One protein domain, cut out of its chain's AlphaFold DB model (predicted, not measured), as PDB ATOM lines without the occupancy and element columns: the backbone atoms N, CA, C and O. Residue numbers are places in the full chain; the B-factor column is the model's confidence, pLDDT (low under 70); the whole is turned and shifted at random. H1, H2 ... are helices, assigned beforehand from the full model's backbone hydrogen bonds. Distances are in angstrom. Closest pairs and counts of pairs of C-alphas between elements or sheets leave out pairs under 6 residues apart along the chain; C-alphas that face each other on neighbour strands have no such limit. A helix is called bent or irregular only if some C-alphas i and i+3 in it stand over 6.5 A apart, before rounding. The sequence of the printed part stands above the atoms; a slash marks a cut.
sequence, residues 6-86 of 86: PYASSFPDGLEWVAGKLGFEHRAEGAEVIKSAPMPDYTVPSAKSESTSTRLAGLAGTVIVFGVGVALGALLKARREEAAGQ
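This is residues 6 to 86 of the 86 residues of the protein "PDGLE domain-containing protein" of Proteobacteria bacterium (UniProt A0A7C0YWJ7). One long, straight helix, H2, sticks out like an arm from a loose body, with residues 59 to 86 standing free. The body, residues 6 to 58, holds the first residues of H2, a long winding link and the short helix H1, which lies far from H2 at the other end of the model. The printed part has 81 residues, with two named helices in the order H1, H2 and no named strand; the class is all helix, meaning that the named elements are helices. The whole is extended, with a radius of gyration of the C-alphas of 20.2 A, and spans 67 by 27 by 24 A, the free arm making much of the length.

H2, residues 50 to 84, is the longest helix, and its residues 59 to 84 belong to the stretch that stands free. H1, residues 14 to 22, is apart from H2, with no C-alpha of the one within 8 A of the other. A long link of 27 residues, 23 to 49, joins them. In H1 and H2 every O i to N i+4 pair is within hydrogen-bond range.

H2 begins at C-alpha 50, (-3.412, -7.000, -20.285), and ends at C-alpha 84, (-35.509, 32.839, -24.586), 51.3 A away. H1 begins at C-alpha 14, (-18.423, -15.914, -9.158), and measures 12.2 A from first to last C-alpha. Neither helix is bent or irregular.

The two C-alphas farthest apart are those of Lys 21 and Gln 86, at 67.0 A. Without the free stretch, the body spans 34 by 28 by 16 A. The printed part has no cut. Its mean pLDDT is 79.7; residues 29 to 36, 45 to 49 and 83 to 86 are under 70.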
ATOM      1  N   PRO A   6      -5.801  -1.282 -12.765       74.62
ATOM      2  CA  PRO A   6      -4.733  -2.280 -12.624       74.62
ATOM      3  C   PRO A   6      -4.774  -3.033 -11.291       74.62
ATOM      4  O   PRO A   6      -4.108  -4.050 -11.165       74.62
ATOM      5  N   TYR A   7      -5.497  -2.507 -10.300       76.56
ATOM      6  CA  TYR A   7      -5.687  -3.143  -9.001       76.56
ATOM      7  C   TYR A   7      -6.931  -4.038  -8.988       76.56
ATOM      8  O   TYR A   7      -7.292  -4.562  -7.936       76.56
ATOM      9  N   ALA A   8      -7.606  -4.197 -10.133       78.50
ATOM     10  CA  ALA A   8      -8.667  -5.178 -10.264       78.50
ATOM     11  C   ALA A   8      -8.094  -6.582 -10.032       78.50
ATOM     12  O   ALA A   8      -7.004  -6.914 -10.499       78.50
ATOM     13  N   SER A   9      -8.836  -7.382  -9.271       77.94
ATOM     14  CA  SER A   9      -8.496  -8.771  -8.988       77.94
ATOM     15  C   SER A   9      -8.399  -9.575 -10.285       77.94
ATOM     16  O   SER A   9      -9.298  -9.494 -11.114       77.94
ATOM     17  N   SER A  10      -7.347 -10.383 -10.417       77.69
ATOM     18  CA  SER A  10      -7.198 -11.358 -11.508       77.69
ATOM     19  C   SER A  10      -7.918 -12.687 -11.240       77.69
ATOM     20  O   SER A  10      -7.826 -13.600 -12.050       77.69
ATOM     21  N   PHE A  11      -8.566 -12.846 -10.079       81.38
ATOM     22  CA  PHE A  11      -9.338 -14.052  -9.770       81.38
ATOM     23  C   PHE A  11     -10.638 -14.104 -10.580       81.38
ATOM     24  O   PHE A  11     -11.245 -13.046 -10.769       81.38
ATOM     25  N   PRO A  12     -11.087 -15.314 -10.975       81.81
ATOM     26  CA  PRO A  12     -12.340 -15.480 -11.695       81.81
ATOM     27  C   PRO A  12     -13.488 -14.944 -10.852       81.81
ATOM     28  O   PRO A  12     -13.514 -15.113  -9.623       81.81
ATOM     29  N   ASP A  13     -14.438 -14.293 -11.510       84.38
ATOM     30  CA  ASP A  13     -15.647 -13.858 -10.829       84.38
ATOM     31  C   ASP A  13     -16.511 -15.068 -10.416       84.38
ATOM     32  O   ASP A  13     -16.226 -16.226 -10.732       84.38
ATOM     33  N   GLY A  14     -17.573 -14.827  -9.647       87.44
ATOM     34  CA  GLY A  14     -18.423 -15.914  -9.158       87.44
ATOM     35  C   GLY A  14     -19.102 -16.718 -10.273       87.44
ATOM     36  O   GLY A  14     -19.374 -17.902 -10.078       87.44
ATOM     37  N   LEU A  15     -19.372 -16.107 -11.428       88.31
ATOM     38  CA  LEU A  15     -19.995 -16.786 -12.563       88.31
ATOM     39  C   LEU A  15     -18.977 -17.644 -13.298       88.31
ATOM     40  O   LEU A  15     -19.267 -18.803 -13.577       88.31
ATOM     41  N   GLU A  16     -17.789 -17.104 -13.546       85.44
ATOM     42  CA  GLU A  16     -16.680 -17.809 -14.181       85.44
ATOM     43  C   GLU A  16     -16.213 -18.984 -13.312       85.44
ATOM     44  O   GLU A  16     -16.089 -20.109 -13.787       85.44
ATOM     45  N   TRP A  17     -16.117 -18.790 -11.992       89.31
ATOM     46  CA  TRP A  17     -15.810 -19.873 -11.057       89.31
ATOM     47  C   TRP A  17     -16.860 -20.995 -11.085       89.31
ATOM     48  O   TRP A  17     -16.505 -22.174 -11.116       89.31
ATOM     49  N   VAL A  18     -18.158 -20.660 -11.081       91.44
ATOM     50  CA  VAL A  18     -19.237 -21.661 -11.178       91.44
ATOM     51  C   VAL A  18     -19.228 -22.340 -12.550       91.44
ATOM     52  O   VAL A  18     -19.411 -23.558 -12.624       91.44
ATOM     53  N   ALA A  19     -18.986 -21.581 -13.619       88.06
ATOM     54  CA  ALA A  19     -18.886 -22.093 -14.978       88.06
ATOM     55  C   ALA A  19     -17.762 -23.119 -15.101       88.06
ATOM     56  O   ALA A  19     -18.003 -24.204 -15.640       88.06
ATOM     57  N   GLY A  20     -16.586 -22.838 -14.533       86.31
ATOM     58  CA  GLY A  20     -15.465 -23.775 -14.498       86.31
ATOM     59  C   GLY A  20     -15.742 -24.998 -13.645       86.31
ATOM     60  O   GLY A  20     -15.439 -26.123 -14.040       86.31
ATOM     61  N   LYS A  21     -16.417 -24.823 -12.504       91.25
ATOM     62  CA  LYS A  21     -16.830 -25.952 -11.656       91.25
ATOM     63  C   LYS A  21     -17.813 -26.895 -12.341       91.25
ATOM     64  O   LYS A  21     -17.764 -28.095 -12.086       91.25
ATOM     65  N   LEU A  22     -18.706 -26.364 -13.171       91.12
ATOM     66  CA  LEU A  22     -19.758 -27.125 -13.849       91.12
ATOM     67  C   LEU A  22     -19.423 -27.451 -15.316       91.12
ATOM     68  O   LEU A  22     -20.215 -28.111 -15.987       91.12
ATOM     69  N   GLY A  23     -18.256 -27.026 -15.811       87.69
ATOM     70  CA  GLY A  23     -17.736 -27.352 -17.143       87.69
ATOM     71  C   GLY A  23     -18.453 -26.667 -18.312       87.69
ATOM     72  O   GLY A  23     -18.400 -27.169 -19.436       87.69
ATOM     73  N   PHE A  24     -19.145 -25.544 -18.083       88.19
ATOM     74  CA  PHE A  24     -19.892 -24.830 -19.132       88.19
ATOM     75  C   PHE A  24     -19.252 -23.517 -19.601       88.19
ATOM     76  O   PHE A  24     -19.886 -22.793 -20.365       88.19
ATOM     77  N   GLU A  25     -18.005 -23.231 -19.220       80.12
ATOM     78  CA  GLU A  25     -17.246 -22.043 -19.670       80.12
ATOM     79  C   GLU A  25     -17.253 -21.883 -21.198       80.12
ATOM     80  O   GLU A  25     -17.513 -20.798 -21.705       80.12
ATOM     81  N   HIS A  26     -17.116 -22.986 -21.941       79.69
ATOM     82  CA  HIS A  26     -17.151 -23.014 -23.411       79.69
ATOM     83  C   HIS A  26     -18.446 -22.462 -24.037       79.69
ATOM     84  O   HIS A  26     -18.493 -22.211 -25.237       79.69
ATOM     85  N   ARG A  27     -19.531 -22.320 -23.263       78.00
ATOM     86  CA  ARG A  27     -20.782 -21.709 -23.742       78.00
ATOM     87  C   ARG A  27     -20.739 -20.183 -23.718       78.00
ATOM     88  O   ARG A  27     -21.608 -19.565 -24.327       78.00
ATOM     89  N   ALA A  28     -19.788 -19.594 -22.995       72.56
ATOM     90  CA  ALA A  28     -19.529 -18.159 -23.017       72.56
ATOM     91  C   ALA A  28     -18.701 -17.763 -24.252       72.56
ATOM     92  O   ALA A  28     -18.945 -16.713 -24.846       72.56
ATOM     93  N   GLU A  29     -17.778 -18.624 -24.691       65.94
ATOM     94  CA  GLU A  29     -16.963 -18.386 -25.885       65.94
ATOM     95  C   GLU A  29     -17.831 -18.331 -27.156       65.94
ATOM     96  O   GLU A  29     -18.585 -19.250 -27.476       65.94
ATOM     97  N   GLY A  30     -17.750 -17.219 -27.894       60.19
ATOM     98  CA  GLY A  30     -18.545 -16.996 -29.110       60.19
ATOM     99  C   GLY A  30     -20.001 -16.577 -28.870       60.19
ATOM    100  O   GLY A  30     -20.736 -16.379 -29.841       60.19
ATOM    101  N   ALA A  31     -20.409 -16.390 -27.608       56.03
ATOM    102  CA  ALA A  31     -21.702 -15.811 -27.232       56.03
ATOM    103  C   ALA A  31     -21.710 -14.272 -27.274       56.03
ATOM    104  O   ALA A  31     -22.691 -13.643 -26.869       56.03
ATOM    105  N   GLU A  32     -20.638 -13.647 -27.772       64.38
ATOM    106  CA  GLU A  32     -20.629 -12.217 -28.044       64.38
ATOM    107  C   GLU A  32     -21.776 -11.884 -29.005       64.38
ATOM    108  O   GLU A  32     -21.779 -12.270 -30.176       64.38
ATOM    109  N   VAL A  33     -22.761 -11.131 -28.506       64.19
ATOM    110  CA  VAL A  33     -23.914 -10.656 -29.294       64.19
ATOM    111  C   VAL A  33     -23.445  -9.916 -30.555       64.19
ATOM    112  O   VAL A  33     -24.135  -9.893 -31.573       64.19
ATOM    113  N   ILE A  34     -22.241  -9.342 -30.500       66.69
ATOM    114  CA  ILE A  34     -21.582  -8.633 -31.588       66.69
ATOM    115  C   ILE A  34     -20.237  -9.322 -31.849       66.69
ATOM    116  O   ILE A  34     -19.255  -9.011 -31.192       66.69
ATOM    117  N   LYS A  35     -20.178 -10.204 -32.856       65.56
ATOM    118  CA  LYS A  35     -18.949 -10.923 -33.271       65.56
ATOM    119  C   LYS A  35     -17.775 -10.020 -33.678       65.56
ATOM    120  O   LYS A  35     -16.658 -10.487 -33.856       65.56
ATOM    121  N   SER A  36     -18.050  -8.744 -33.914       69.06
ATOM    122  CA  SER A  36     -17.076  -7.709 -34.257       69.06
ATOM    123  C   SER A  36     -17.167  -6.565 -33.252       69.06
ATOM    124  O   SER A  36     -17.288  -5.395 -33.623       69.06
ATOM    125  N   ALA A  37     -17.196  -6.917 -31.963       72.69
ATOM    126  CA  ALA A  37     -17.082  -5.947 -30.892       72.69
ATOM    127  C   ALA A  37     -15.771  -5.155 -31.069       72.69
ATOM    128  O   ALA A  37     -14.736  -5.731 -31.398       72.69
ATOM    129  N   PRO A  38     -15.784  -3.828 -30.874       72.56
ATOM    130  CA  PRO A  38     -14.601  -3.001 -31.101       72.56
ATOM    131  C   PRO A  38     -13.474  -3.242 -30.081       72.56
ATOM    132  O   PRO A  38     -12.332  -2.889 -30.361       72.56
ATOM    133  N   MET A  39     -13.786  -3.806 -28.906       75.81
ATOM    134  CA  MET A  39     -12.833  -4.126 -27.831       75.81
ATOM    135  C   MET A  39     -13.295  -5.388 -27.070       75.81
ATOM    136  O   MET A  39     -13.811  -5.254 -25.954       75.81
ATOM    137  N   PRO A  40     -13.187  -6.594 -27.664       73.81
ATOM    138  CA  PRO A  40     -13.515  -7.843 -26.973       73.81
ATOM    139  C   PRO A  40     -12.587  -8.012 -25.767       73.81
ATOM    140  O   PRO A  40     -11.417  -7.623 -25.829       73.81
ATOM    141  N   ASP A  41     -13.122  -8.479 -24.642       74.88
ATOM    142  CA  ASP A  41     -12.395  -8.629 -23.368       74.88
ATOM    143  C   ASP A  41     -11.631  -7.373 -22.904       74.88
ATOM    144  O   ASP A  41     -10.618  -7.446 -22.210       74.88
ATOM    145  N   TYR A  42     -12.090  -6.177 -23.305       74.38
ATOM    146  CA  TYR A  42     -11.391  -4.909 -23.047       74.38
ATOM    147  C   TYR A  42      -9.942  -4.891 -23.582       74.38
ATOM    148  O   TYR A  42      -9.066  -4.175 -23.071       74.38
ATOM    149  N   THR A  43      -9.692  -5.662 -24.642       74.62
ATOM    150  CA  THR A  43      -8.407  -5.714 -25.332       74.62
ATOM    151  C   THR A  43      -8.273  -4.568 -26.340       74.62
ATOM    152  O   THR A  43      -9.192  -4.250 -27.094       74.62
ATOM    153  N   VAL A  44      -7.112  -3.910 -26.347       75.50
ATOM    154  CA  VAL A  44      -6.701  -2.943 -27.366       75.50
ATOM    155  C   VAL A  44      -5.505  -3.528 -28.128       75.50
ATOM    156  O   VAL A  44      -4.493  -3.848 -27.497       75.50
ATOM    157  N   PRO A  45      -5.566  -3.637 -29.472       65.38
ATOM    158  CA  PRO A  45      -4.550  -4.324 -30.285       65.38
ATOM    159  C   PRO A  45      -3.109  -3.812 -30.121       65.38
ATOM    160  O   PRO A  45      -2.157  -4.475 -30.518       65.38
ATOM    161  N   SER A  46      -2.938  -2.608 -29.573       64.19
ATOM    162  CA  SER A  46      -1.661  -1.911 -29.426       64.19
ATOM    163  C   SER A  46      -1.023  -2.023 -28.033       64.19
ATOM    164  O   SER A  46       0.079  -1.505 -27.834       64.19
ATOM    165  N   ALA A  47      -1.662  -2.680 -27.055       64.88
ATOM    166  CA  ALA A  47      -1.120  -2.802 -25.699       64.88
ATOM    167  C   ALA A  47      -0.274  -4.073 -25.512       64.88
ATOM    168  O   ALA A  47      -0.685  -5.175 -25.847       64.88
ATOM    169  N   LYS A  48       0.912  -3.918 -24.906       62.50
ATOM    170  CA  LYS A  48       1.849  -5.021 -24.608       62.50
ATOM    171  C   LYS A  48       1.492  -5.833 -23.352       62.50
ATOM    172  O   LYS A  48       2.127  -6.847 -23.095       62.50
ATOM    173  N   SER A  49       0.548  -5.358 -22.537       69.50
ATOM    174  CA  SER A  49       0.154  -5.964 -21.260       69.50
ATOM    175  C   SER A  49      -1.351  -5.825 -21.055       69.50
ATOM    176  O   SER A  49      -1.908  -4.752 -21.291       69.50
ATOM    177  N   GLU A  50      -1.978  -6.894 -20.574       71.75
ATOM    178  CA  GLU A  50      -3.412  -7.000 -20.285       71.75
ATOM    179  C   GLU A  50      -3.902  -5.865 -19.372       71.75
ATOM    180  O   GLU A  50      -4.827  -5.134 -19.714       71.75
ATOM    181  N   SER A  51      -3.170  -5.579 -18.290       70.94
ATOM    182  CA  SER A  51      -3.489  -4.470 -17.379       70.94
ATOM    183  C   SER A  51      -3.442  -3.100 -18.069       70.94
ATOM    184  O   SER A  51      -4.284  -2.232 -17.825       70.94
ATOM    185  N   THR A  52      -2.466  -2.871 -18.955       70.50
ATOM    186  CA  THR A  52      -2.384  -1.623 -19.734       70.50
ATOM    187  C   THR A  52      -3.538  -1.520 -20.726       70.50
ATOM    188  O   THR A  52      -4.074  -0.429 -20.927       70.50
ATOM    189  N   SER A  53      -3.946  -2.651 -21.296       78.56
ATOM    190  CA  SER A  53      -5.051  -2.735 -22.235       78.56
ATOM    191  C   SER A  53      -6.381  -2.319 -21.604       78.56
ATOM    192  O   SER A  53      -7.018  -1.373 -22.074       78.56
ATOM    193  N   THR A  54      -6.748  -2.929 -20.473       81.88
ATOM    194  CA  THR A  54      -8.003  -2.636 -19.757       81.88
ATOM    195  C   THR A  54      -8.088  -1.166 -19.337       81.88
ATOM    196  O   THR A  54      -9.138  -0.524 -19.432       81.88
ATOM    197  N   ARG A  55      -6.956  -0.583 -18.923       80.50
ATOM    198  CA  ARG A  55      -6.869   0.833 -18.529       80.50
ATOM    199  C   ARG A  55      -7.147   1.767 -19.700       80.50
ATOM    200  O   ARG A  55      -7.844   2.766 -19.511       80.50
ATOM    201  N   LEU A  56      -6.605   1.458 -20.878       82.50
ATOM    202  CA  LEU A  56      -6.814   2.242 -22.095       82.50
ATOM    203  C   LEU A  56      -8.251   2.115 -22.600       82.50
ATOM    204  O   LEU A  56      -8.873   3.141 -22.872       82.50
ATOM    205  N   ALA A  57      -8.804   0.899 -22.631       84.94
ATOM    206  CA  ALA A  57     -10.197   0.663 -23.011       84.94
ATOM    207  C   ALA A  57     -11.168   1.438 -22.102       84.94
ATOM    208  O   ALA A  57     -12.040   2.173 -22.573       84.94
ATOM    209  N   GLY A  58     -10.961   1.365 -20.781       84.19
ATOM    210  CA  GLY A  58     -11.780   2.097 -19.817       84.19
ATOM    211  C   GLY A  58     -11.617   3.621 -19.902       84.19
ATOM    212  O   GLY A  58     -12.592   4.358 -19.726       84.19
ATOM    213  N   LEU A  59     -10.405   4.120 -20.170       87.38
ATOM    214  CA  LEU A  59     -10.165   5.554 -20.375       87.38
ATOM    215  C   LEU A  59     -10.880   6.057 -21.636       87.38
ATOM    216  O   LEU A  59     -11.572   7.071 -21.565       87.38
ATOM    217  N   ALA A  60     -10.767   5.326 -22.747       87.62
ATOM    218  CA  ALA A  60     -11.436   5.657 -24.001       87.62
ATOM    219  C   ALA A  60     -12.959   5.729 -23.819       87.62
ATOM    220  O   ALA A  60     -13.567   6.748 -24.148       87.62
ATOM    221  N   GLY A  61     -13.567   4.711 -23.199       86.62
ATOM    222  CA  GLY A  61     -15.000   4.716 -22.896       86.62
ATOM    223  C   GLY A  61     -15.425   5.896 -22.013       86.62
ATOM    224  O   GLY A  61     -16.428   6.549 -22.297       86.62
ATOM    225  N   THR A  62     -14.630   6.235 -20.990       91.50
ATOM    226  CA  THR A  62     -14.919   7.380 -20.104       91.50
ATOM    227  C   THR A  62     -14.915   8.704 -20.874       91.50
ATOM    228  O   THR A  62     -15.829   9.511 -20.708       91.50
ATOM    229  N   VAL A  63     -13.911   8.927 -21.729       93.00
ATOM    230  CA  VAL A  63     -13.800  10.151 -22.541       93.00
ATOM    231  C   VAL A  63     -14.973  10.273 -23.512       93.00
ATOM    232  O   VAL A  63     -15.544  11.356 -23.630       93.00
ATOM    233  N   ILE A  64     -15.372   9.172 -24.155       92.88
ATOM    234  CA  ILE A  64     -16.510   9.154 -25.083       92.88
ATOM    235  C   ILE A  64     -17.801   9.538 -24.354       92.88
ATOM    236  O   ILE A  64     -18.483  10.472 -24.773       92.88
ATOM    237  N   VAL A  65     -18.123   8.868 -23.244       94.12
ATOM    238  CA  VAL A  65     -19.367   9.125 -22.495       94.12
ATOM    239  C   VAL A  65     -19.399  10.551 -21.948       94.12
ATOM    240  O   VAL A  65     -20.412  11.239 -22.080       94.12
ATOM    241  N   PHE A  66     -18.286  11.022 -21.379       93.81
ATOM    242  CA  PHE A  66     -18.195  12.387 -20.864       93.81
ATOM    243  C   PHE A  66     -18.344  13.426 -21.981       93.81
ATOM    244  O   PHE A  66     -19.112  14.376 -21.836       93.81
ATOM    245  N   GLY A  67     -17.669  13.223 -23.117       95.38
ATOM    246  CA  GLY A  67     -17.771  14.099 -24.282       95.38
ATOM    247  C   GLY A  67     -19.197  14.186 -24.823       95.38
ATOM    248  O   GLY A  67     -19.695  15.287 -25.055       95.38
ATOM    249  N   VAL A  68     -19.886  13.048 -24.950       95.88
ATOM    250  CA  VAL A  68     -21.297  13.003 -25.368       95.88
ATOM    251  C   VAL A  68     -22.189  13.742 -24.367       95.88
ATOM    252  O   VAL A  68     -23.008  14.561 -24.777       95.88
ATOM    253  N   GLY A  69     -22.011  13.517 -23.064       95.12
ATOM    254  CA  GLY A  69     -22.790  14.201 -22.028       95.12
ATOM    255  C   GLY A  69     -22.619  15.722 -22.057       95.12
ATOM    256  O   GLY A  69     -23.607  16.459 -22.028       95.12
ATOM    257  N   VAL A  70     -21.378  16.202 -22.183       94.50
ATOM    258  CA  VAL A  70     -21.075  17.639 -22.294       94.50
ATOM    259  C   VAL A  70     -21.650  18.228 -23.582       94.50
ATOM    260  O   VAL A  70     -22.268  19.291 -23.534       94.50
ATOM    261  N   ALA A  71     -21.501  17.543 -24.719       94.00
ATOM    262  CA  ALA A  71     -22.025  18.004 -26.003       94.00
ATOM    263  C   ALA A  71     -23.558  18.115 -25.995       94.00
ATOM    264  O   ALA A  71     -24.106  19.126 -26.435       94.00
ATOM    265  N   LEU A  72     -24.250  17.116 -25.440       94.88
ATOM    266  CA  LEU A  72     -25.705  17.147 -25.282       94.88
ATOM    267  C   LEU A  72     -26.142  18.280 -24.350       94.88
ATOM    268  O   LEU A  72     -27.059  19.028 -24.686       94.88
ATOM    269  N   GLY A  73     -25.464  18.457 -23.214       93.12
ATOM    270  CA  GLY A  73     -25.742  19.560 -22.293       93.12
ATOM    271  C   GLY A  73     -25.553  20.934 -22.944       93.12
ATOM    272  O   GLY A  73     -26.408  21.810 -22.803       93.12
ATOM    273  N   ALA A  74     -24.473  21.110 -23.708       91.56
ATOM    274  CA  ALA A  74     -24.201  22.341 -24.445       91.56
ATOM    275  C   ALA A  74     -25.262  22.611 -25.523       91.56
ATOM    276  O   ALA A  74     -25.754  23.735 -25.626       91.56
ATOM    277  N   LEU A  75     -25.668  21.584 -26.276       92.94
ATOM    278  CA  LEU A  75     -26.705  21.700 -27.301       92.94
ATOM    279  C   LEU A  75     -28.059  22.087 -26.691       92.94
ATOM    280  O   LEU A  75     -28.727  22.986 -27.198       92.94
ATOM    281  N   LEU A  76     -28.453  21.455 -25.584       92.88
ATOM    282  CA  LEU A  76     -29.700  21.778 -24.884       92.88
ATOM    283  C   LEU A  76     -29.688  23.202 -24.318       92.88
ATOM    284  O   LEU A  76     -30.701  23.900 -24.389       92.88
ATOM    285  N   LYS A  77     -28.544  23.657 -23.793       90.19
ATOM    286  CA  LYS A  77     -28.381  25.039 -23.326       90.19
ATOM    287  C   LYS A  77     -28.521  26.039 -24.478       90.19
ATOM    288  O   LYS A  77     -29.301  26.977 -24.346       90.19
ATOM    289  N   ALA A  78     -27.842  25.806 -25.602       84.06
ATOM    290  CA  ALA A  78     -27.919  26.672 -26.779       84.06
ATOM    291  C   ALA A  78     -29.361  26.798 -27.301       84.06
ATOM    292  O   ALA A  78     -29.837  27.899 -27.562       84.06
ATOM    293  N   ARG A  79     -30.108  25.685 -27.347       82.56
ATOM    294  CA  ARG A  79     -31.527  25.681 -27.751       82.56
ATOM    295  C   ARG A  79     -32.432  26.460 -26.799       82.56
ATOM    296  O   ARG A  79     -33.409  27.058 -27.236       82.56
ATOM    297  N   ARG A  80     -32.124  26.460 -25.500       82.00
ATOM    298  CA  ARG A  80     -32.881  27.224 -24.500       82.00
ATOM    299  C   ARG A  80     -32.624  28.728 -24.609       82.00
ATOM    300  O   ARG A  80     -33.554  29.501 -24.418       82.00
ATOM    301  N   GLU A  81     -31.394  29.135 -24.912       78.88
ATOM    302  CA  GLU A  81     -31.035  30.544 -25.129       78.88
ATOM    303  C   GLU A  81     -31.652  31.086 -26.431       78.88
ATOM    304  O   GLU A  81     -32.210  32.180 -26.421       78.88
ATOM    305  N   GLU A  82     -31.674  30.290 -27.508       72.81
ATOM    306  CA  GLU A  82     -32.388  30.617 -28.757       72.81
ATOM    307  C   GLU A  82     -33.903  30.810 -28.554       72.81
ATOM    308  O   GLU A  82     -34.507  31.649 -29.217       72.81
ATOM    309  N   ALA A  83     -34.517  30.046 -27.644       65.25
ATOM    310  CA  ALA A  83     -35.944  30.141 -27.329       65.25
ATOM    311  C   ALA A  83     -36.294  31.265 -26.335       65.25
ATOM    312  O   ALA A  83     -37.445  31.676 -26.277       65.25
ATOM    313  N   ALA A  84     -35.329  31.736 -25.538       66.00
ATOM    314  CA  ALA A  84     -35.509  32.839 -24.586       66.00
ATOM    315  C   ALA A  84     -35.132  34.214 -25.173       66.00
ATOM    316  O   ALA A  84     -35.439  35.239 -24.567       66.00
ATOM    317  N   GLY A  85     -34.426  34.231 -26.308       60.09
ATOM    318  CA  GLY A  85     -34.092  35.430 -27.080       60.09
ATOM    319  C   GLY A  85     -35.091  35.779 -28.194       60.09
ATOM    320  O   GLY A  85     -34.829  36.718 -28.943       60.09
ATOM    321  N   GLN A  86     -36.192  35.026 -28.312       50.12
ATOM    322  CA  GLN A  86     -37.396  35.369 -29.087       50.12
ATOM    323  C   GLN A  86     -38.485  35.864 -28.135       50.12
ATOM    324  O   GLN A  86     -39.242  36.768 -28.549       50.12
TER     325      GLN A  86